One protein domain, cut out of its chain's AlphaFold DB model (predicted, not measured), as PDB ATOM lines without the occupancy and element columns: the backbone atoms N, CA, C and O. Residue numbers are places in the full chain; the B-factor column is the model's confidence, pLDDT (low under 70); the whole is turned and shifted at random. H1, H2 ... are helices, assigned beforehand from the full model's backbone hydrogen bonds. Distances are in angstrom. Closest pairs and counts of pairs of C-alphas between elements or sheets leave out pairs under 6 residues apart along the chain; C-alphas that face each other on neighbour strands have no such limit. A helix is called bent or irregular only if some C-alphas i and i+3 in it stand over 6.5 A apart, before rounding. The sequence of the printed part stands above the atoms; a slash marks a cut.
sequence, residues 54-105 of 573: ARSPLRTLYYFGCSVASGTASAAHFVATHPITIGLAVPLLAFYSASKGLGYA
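AT A GLANCE: This is residues 54 to 105 of the 573 residues of an uncharacterized protein of Scenedesmus sp. NREL 46B-D3 (UniProt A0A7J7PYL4). Two long helices, H1 and then H2, meet near their ends at one corner and make an open L, with the rest of each arm free of the other. H2 is slightly kinked. The printed part has 52 residues with two named helices and no named strand, all helix by class. It is extended, with a radius of gyration of the C-alphas of 18.9 A and spans of 60 by 24 by 11 A.

IN THESE COORDINATES: H1 runs from Pro 57, C-alpha at (49.873, 0.842, 13.284), to Thr 81, 35.6 A. H2 runs from Pro 83 to Gly 101, C-alpha at (32.222, -44.105, 5.956), 26.1 A. H2 is only just irregular, with C-alphas 87 and 90 6.53 A apart, and has a kink of 26 degrees near residue 90.

HOW THE PARTS SIT: A tight link of one residue joins H1 to H2. They are close but not clearly touching; their closest C-alphas, of Val 79 and Thr 85, are 6.6 A apart. Their lines are about perpendicular, at 81 degrees. Every O i to N i+4 pair is within hydrogen-bond range in H1, and 13 of 15 in H2.

THE WHOLE: The C-alphas farthest apart, of Arg 55 and Tyr 104, are 59.9 A apart. The printed part has no cut. Mean pLDDT of the printed part is 77.0, with residues 54 to 55 and 104 to 105 under 70.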
ATOM      1  N   ALA A  54      55.341   1.502  12.844       54.31
ATOM      2  CA  ALA A  54      55.766   2.567  13.750       54.31
ATOM      3  C   ALA A  54      55.094   3.935  13.499       54.31
ATOM      4  O   ALA A  54      55.074   4.763  14.405       54.31
ATOM      5  N   ARG A  55      54.565   4.198  12.293       69.88
ATOM      6  CA  ARG A  55      53.987   5.506  11.912       69.88
ATOM      7  C   ARG A  55      52.458   5.499  11.874       69.88
ATOM      8  O   ARG A  55      51.839   6.533  12.104       69.88
ATOM      9  N   SER A  56      51.843   4.354  11.583       71.50
ATOM     10  CA  SER A  56      50.386   4.219  11.449       71.50
ATOM     11  C   SER A  56      49.916   2.776  11.726       71.50
ATOM     12  O   SER A  56      49.389   2.112  10.826       71.50
ATOM     13  N   PRO A  57      50.080   2.258  12.964       75.00
ATOM     14  CA  PRO A  57      49.873   0.842  13.284       75.00
ATOM     15  C   PRO A  57      48.484   0.323  12.892       75.00
ATOM     16  O   PRO A  57      48.393  -0.680  12.196       75.00
ATOM     17  N   LEU A  58      47.406   1.030  13.256       77.19
ATOM     18  CA  LEU A  58      46.033   0.587  12.972       77.19
ATOM     19  C   LEU A  58      45.716   0.540  11.468       77.19
ATOM     20  O   LEU A  58      45.128  -0.433  11.005       77.19
ATOM     21  N   ARG A  59      46.145   1.543  10.684       73.44
ATOM     22  CA  ARG A  59      45.969   1.532   9.217       73.44
ATOM     23  C   ARG A  59      46.804   0.425   8.569       73.44
ATOM     24  O   ARG A  59      46.297  -0.293   7.716       73.44
ATOM     25  N   THR A  60      48.051   0.255   9.010       74.81
ATOM     26  CA  THR A  60      48.951  -0.798   8.512       74.81
ATOM     27  C   THR A  60      48.374  -2.193   8.785       74.81
ATOM     28  O   THR A  60      48.328  -3.019   7.879       74.81
ATOM     29  N   LEU A  61      47.860  -2.440   9.997       74.38
ATOM     30  CA  LEU A  61      47.210  -3.701  10.372       74.38
ATOM     31  C   LEU A  61      45.899  -3.942   9.609       74.38
ATOM     32  O   LEU A  61      45.646  -5.073   9.203       74.38
ATOM     33  N   TYR A  62      45.094  -2.901   9.370       80.25
ATOM     34  CA  TYR A  62      43.866  -3.001   8.575       80.25
ATOM     35  C   TYR A  62      44.161  -3.417   7.125       80.25
ATOM     36  O   TYR A  62      43.658  -4.442   6.668       80.25
ATOM     37  N   TYR A  63      45.038  -2.690   6.422       76.56
ATOM     38  CA  TYR A  63      45.395  -3.028   5.039       76.56
ATOM     39  C   TYR A  63      46.122  -4.376   4.929       76.56
ATOM     40  O   TYR A  63      45.881  -5.118   3.977       76.56
ATOM     41  N   PHE A  64      46.943  -4.743   5.921       74.62
ATOM     42  CA  PHE A  64      47.515  -6.087   6.020       74.62
ATOM     43  C   PHE A  64      46.421  -7.157   6.157       74.62
ATOM     44  O   PHE A  64      46.433  -8.129   5.407       74.62
ATOM     45  N   GLY A  65      45.437  -6.960   7.040       78.94
ATOM     46  CA  GLY A  65      44.301  -7.870   7.213       78.94
ATOM     47  C   GLY A  65      43.471  -8.043   5.937       78.94
ATOM     48  O   GLY A  65      43.188  -9.172   5.539       78.94
ATOM     49  N   CYS A  66      43.148  -6.946   5.243       76.75
ATOM     50  CA  CYS A  66      42.454  -6.988   3.951       76.75
ATOM     51  C   CYS A  66      43.278  -7.697   2.862       76.75
ATOM     52  O   CYS A  66      42.728  -8.481   2.089       76.75
ATOM     53  N   SER A  67      44.594  -7.464   2.817       74.00
ATOM     54  CA  SER A  67      45.510  -8.128   1.880       74.00
ATOM     55  C   SER A  67      45.608  -9.635   2.150       74.00
ATOM     56  O   SER A  67      45.483 -10.437   1.223       74.00
ATOM     57  N   VAL A  68      45.714 -10.042   3.421       75.62
ATOM     58  CA  VAL A  68      45.679 -11.455   3.830       75.62
ATOM     59  C   VAL A  68      44.340 -12.099   3.465       75.62
ATOM     60  O   VAL A  68      44.352 -13.165   2.861       75.62
ATOM     61  N   ALA A  69      43.203 -11.461   3.758       78.38
ATOM     62  CA  ALA A  69      41.876 -12.005   3.451       78.38
ATOM     63  C   ALA A  69      41.611 -12.136   1.937       78.38
ATOM     64  O   ALA A  69      41.088 -13.152   1.481       78.38
ATOM     65  N   SER A  70      42.018 -11.141   1.143       81.06
ATOM     66  CA  SER A  70      41.944 -11.201  -0.323       81.06
ATOM     67  C   SER A  70      42.880 -12.277  -0.892       81.06
ATOM     68  O   SER A  70      42.500 -13.051  -1.776       81.06
ATOM     69  N   GLY A  71      44.088 -12.394  -0.331       77.19
ATOM     70  CA  GLY A  71      45.070 -13.414  -0.689       77.19
ATOM     71  C   GLY A  71      44.610 -14.838  -0.368       77.19
ATOM     72  O   GLY A  71      44.747 -15.717  -1.218       77.19
ATOM     73  N   THR A  72      44.021 -15.081   0.807       77.25
ATOM     74  CA  THR A  72      43.493 -16.405   1.177       77.25
ATOM     75  C   THR A  72      42.250 -16.769   0.375       77.25
ATOM     76  O   THR A  72      42.160 -17.910  -0.071       77.25
ATOM     77  N   ALA A  73      41.344 -15.824   0.101       79.12
ATOM     78  CA  ALA A  73      40.206 -16.052  -0.793       79.12
ATOM     79  C   ALA A  73      40.663 -16.401  -2.222       79.12
ATOM     80  O   ALA A  73      40.200 -17.384  -2.803       79.12
ATOM     81  N   SER A  74      41.637 -15.658  -2.760       78.56
ATOM     82  CA  SER A  74      42.223 -15.917  -4.084       78.56
ATOM     83  C   SER A  74      42.942 -17.269  -4.146       78.56
ATOM     84  O   SER A  74      42.796 -18.008  -5.120       78.56
ATOM     85  N   ALA A  75      43.689 -17.627  -3.097       78.56
ATOM     86  CA  ALA A  75      44.365 -18.918  -2.990       78.56
ATOM     87  C   ALA A  75      43.369 -20.082  -2.860       78.56
ATOM     88  O   ALA A  75      43.536 -21.096  -3.533       78.56
ATOM     89  N   ALA A  76      42.310 -19.931  -2.059       79.75
ATOM     90  CA  ALA A  76      41.249 -20.928  -1.928       79.75
ATOM     91  C   ALA A  76      40.509 -21.140  -3.257       79.75
ATOM     92  O   ALA A  76      40.315 -22.283  -3.668       79.75
ATOM     93  N   HIS A  77      40.179 -20.062  -3.977       83.56
ATOM     94  CA  HIS A  77      39.585 -20.148  -5.312       83.56
ATOM     95  C   HIS A  77      40.519 -20.854  -6.309       83.56
ATOM     96  O   HIS A  77      40.083 -21.743  -7.040       83.56
ATOM     97  N   PHE A  78      41.812 -20.514  -6.322       82.12
ATOM     98  CA  PHE A  78      42.805 -21.187  -7.167       82.12
ATOM     99  C   PHE A  78      42.906 -22.688  -6.845       82.12
ATOM    100  O   PHE A  78      42.828 -23.511  -7.751       82.12
ATOM    101  N   VAL A  79      42.999 -23.057  -5.564       79.50
ATOM    102  CA  VAL A  79      43.049 -24.460  -5.111       79.50
ATOM    103  C   VAL A  79      41.773 -25.224  -5.482       79.50
ATOM    104  O   VAL A  79      41.867 -26.368  -5.923       79.50
ATOM    105  N   ALA A  80      40.597 -24.600  -5.367       77.94
ATOM    106  CA  ALA A  80      39.316 -25.212  -5.723       77.94
ATOM    107  C   ALA A  80      39.100 -25.368  -7.243       77.94
ATOM    108  O   ALA A  80      38.341 -26.239  -7.657       77.94
ATOM    109  N   THR A  81      39.756 -24.545  -8.069       82.69
ATOM    110  CA  THR A  81      39.584 -24.530  -9.539       82.69
ATOM    111  C   THR A  81      40.736 -25.168 -10.322       82.69
ATOM    112  O   THR A  81      40.609 -25.369 -11.531       82.69
ATOM    113  N   HIS A  82      41.860 -25.513  -9.683       84.94
ATOM    114  CA  HIS A  82      43.003 -26.088 -10.393       84.94
ATOM    115  C   HIS A  82      42.713 -27.522 -10.886       84.94
ATOM    116  O   HIS A  82      42.252 -28.365 -10.110       84.94
ATOM    117  N   PRO A  83      43.046 -27.870 -12.145       79.88
ATOM    118  CA  PRO A  83      42.731 -29.190 -12.698       79.88
ATOM    119  C   PRO A  83      43.474 -30.332 -11.990       79.88
ATOM    120  O   PRO A  83      42.994 -31.459 -11.982       79.88
ATOM    121  N   ILE A  84      44.617 -30.053 -11.350       78.81
ATOM    122  CA  ILE A  84      45.385 -31.050 -10.588       78.81
ATOM    123  C   ILE A  84      44.691 -31.387  -9.258       78.81
ATOM    124  O   ILE A  84      44.602 -32.556  -8.895       78.81
ATOM    125  N   THR A  85      44.151 -30.403  -8.533       76.81
ATOM    126  CA  THR A  85      43.395 -30.660  -7.295       76.81
ATOM    127  C   THR A  85      42.052 -31.320  -7.588       76.81
ATOM    128  O   THR A  85      41.701 -32.283  -6.909       76.81
ATOM    129  N   ILE A  86      41.346 -30.890  -8.637       77.69
ATOM    130  CA  ILE A  86      40.101 -31.543  -9.076       77.69
ATOM    131  C   ILE A  86      40.375 -32.976  -9.570       77.69
ATOM    132  O   ILE A  86      39.647 -33.894  -9.207       77.69
ATOM    133  N   GLY A  87      41.433 -33.193 -10.357       77.31
ATOM    134  CA  GLY A  87      41.743 -34.495 -10.959       77.31
ATOM    135  C   GLY A  87      42.419 -35.513 -10.033       77.31
ATOM    136  O   GLY A  87      42.312 -36.708 -10.290       77.31
ATOM    137  N   LEU A  88      43.103 -35.072  -8.970       78.19
ATOM    138  CA  LEU A  88      43.850 -35.954  -8.059       78.19
ATOM    139  C   LEU A  88      43.342 -35.895  -6.612       78.19
ATOM    140  O   LEU A  88      43.076 -36.933  -6.010       78.19
ATOM    141  N   ALA A  89      43.189 -34.698  -6.039       76.62
ATOM    142  CA  ALA A  89      42.847 -34.560  -4.623       76.62
ATOM    143  C   ALA A  89      41.372 -34.888  -4.340       76.62
ATOM    144  O   ALA A  89      41.089 -35.539  -3.336       76.62
ATOM    145  N   VAL A  90      40.439 -34.505  -5.221       78.81
ATOM    146  CA  VAL A  90      39.008 -34.813  -5.039       78.81
ATOM    147  C   VAL A  90      38.725 -36.326  -5.104       78.81
ATOM    148  O   VAL A  90      38.089 -36.817  -4.172       78.81
ATOM    149  N   PRO A  91      39.234 -37.112  -6.081       80.94
ATOM    150  CA  PRO A  91      39.080 -38.569  -6.067       80.94
ATOM    151  C   PRO A  91      39.698 -39.242  -4.836       80.94
ATOM    152  O   PRO A  91      39.084 -40.141  -4.268       80.94
ATOM    153  N   LEU A  92      40.873 -38.788  -4.379       79.50
ATOM    154  CA  LEU A  92      41.510 -39.327  -3.171       79.50
ATOM    155  C   LEU A  92      40.709 -39.003  -1.897       79.50
ATOM    156  O   LEU A  92      40.533 -39.882  -1.058       79.50
ATOM    157  N   LEU A  93      40.164 -37.787  -1.766       80.00
ATOM    158  CA  LEU A  93      39.290 -37.394  -0.649       80.00
ATOM    159  C   LEU A  93      37.923 -38.098  -0.685       80.00
ATOM    160  O   LEU A  93      37.372 -38.427   0.369       80.00
ATOM    161  N   ALA A  94      37.385 -38.375  -1.873       80.19
ATOM    162  CA  ALA A  94      36.160 -39.153  -2.042       80.19
ATOM    163  C   ALA A  94      36.385 -40.632  -1.687       80.19
ATOM    164  O   ALA A  94      35.611 -41.201  -0.924       80.19
ATOM    165  N   PHE A  95      37.483 -41.239  -2.150       79.94
ATOM    166  CA  PHE A  95      37.869 -42.605  -1.779       79.94
ATOM    167  C   PHE A  95      38.156 -42.733  -0.274       79.94
ATOM    168  O   PHE A  95      37.712 -43.684   0.369       79.94
ATOM    169  N   TYR A  96      38.844 -41.749   0.312       78.81
ATOM    170  CA  TYR A  96      39.108 -41.679   1.749       78.81
ATOM    171  C   TYR A  96      37.822 -41.553   2.584       78.81
ATOM    172  O   TYR A  96      37.615 -42.313   3.529       78.81
ATOM    173  N   SER A  97      36.917 -40.637   2.221       79.12
ATOM    174  CA  SER A  97      35.655 -40.466   2.956       79.12
ATOM    175  C   SER A  97      34.692 -41.645   2.760       79.12
ATOM    176  O   SER A  97      34.037 -42.042   3.721       79.12
ATOM    177  N   ALA A  98      34.670 -42.278   1.582       79.06
ATOM    178  CA  ALA A  98      33.908 -43.504   1.340       79.06
ATOM    179  C   ALA A  98      34.457 -44.702   2.134       79.06
ATOM    180  O   ALA A  98      33.692 -45.385   2.809       79.06
ATOM    181  N   SER A  99      35.772 -44.948   2.110       75.25
ATOM    182  CA  SER A  99      36.386 -46.064   2.854       75.25
ATOM    183  C   SER A  99      36.222 -45.926   4.371       75.25
ATOM    184  O   SER A  99      35.904 -46.917   5.030       75.25
ATOM    185  N   LYS A 100      36.340 -44.705   4.914       78.38
ATOM    186  CA  LYS A 100      36.060 -44.423   6.331       78.38
ATOM    187  C   LYS A 100      34.562 -44.504   6.664       78.38
ATOM    188  O   LYS A 100      34.206 -45.033   7.710       78.38
ATOM    189  N   GLY A 101      33.680 -44.040   5.774       77.75
ATOM    190  CA  GLY A 101      32.222 -44.105   5.956       77.75
ATOM    191  C   GLY A 101      31.614 -45.509   5.822       77.75
ATOM    192  O   GLY A 101      30.551 -45.764   6.380       77.75
ATOM    193  N   LEU A 102      32.287 -46.419   5.110       80.12
ATOM    194  CA  LEU A 102      31.886 -47.821   4.931       80.12
ATOM    195  C   LEU A 102      32.596 -48.791   5.896       80.12
ATOM    196  O   LEU A 102      32.370 -49.995   5.806       80.12
ATOM    197  N   GLY A 103      33.479 -48.301   6.777       73.94
ATOM    198  CA  GLY A 103      34.213 -49.115   7.762       73.94
ATOM    199  C   GLY A 103      35.185 -50.150   7.171       73.94
ATOM    200  O   GLY A 103      35.715 -50.983   7.898       73.94
ATOM    201  N   TYR A 104      35.442 -50.126   5.858       66.06
ATOM    202  CA  TYR A 104      36.071 -51.248   5.143       66.06
ATOM    203  C   TYR A 104      37.575 -51.429   5.438       66.06
ATOM    204  O   TYR A 104      38.176 -52.406   4.995       66.06
ATOM    205  N   ALA A 105      38.205 -50.486   6.148       64.62
ATOM    206  CA  ALA A 105      39.625 -50.541   6.501       64.62
ATOM    207  C   ALA A 105      39.981 -49.622   7.693       64.62
ATOM    208  O   ALA A 105      40.858 -48.764   7.558       64.62
TER     209      ALA A 105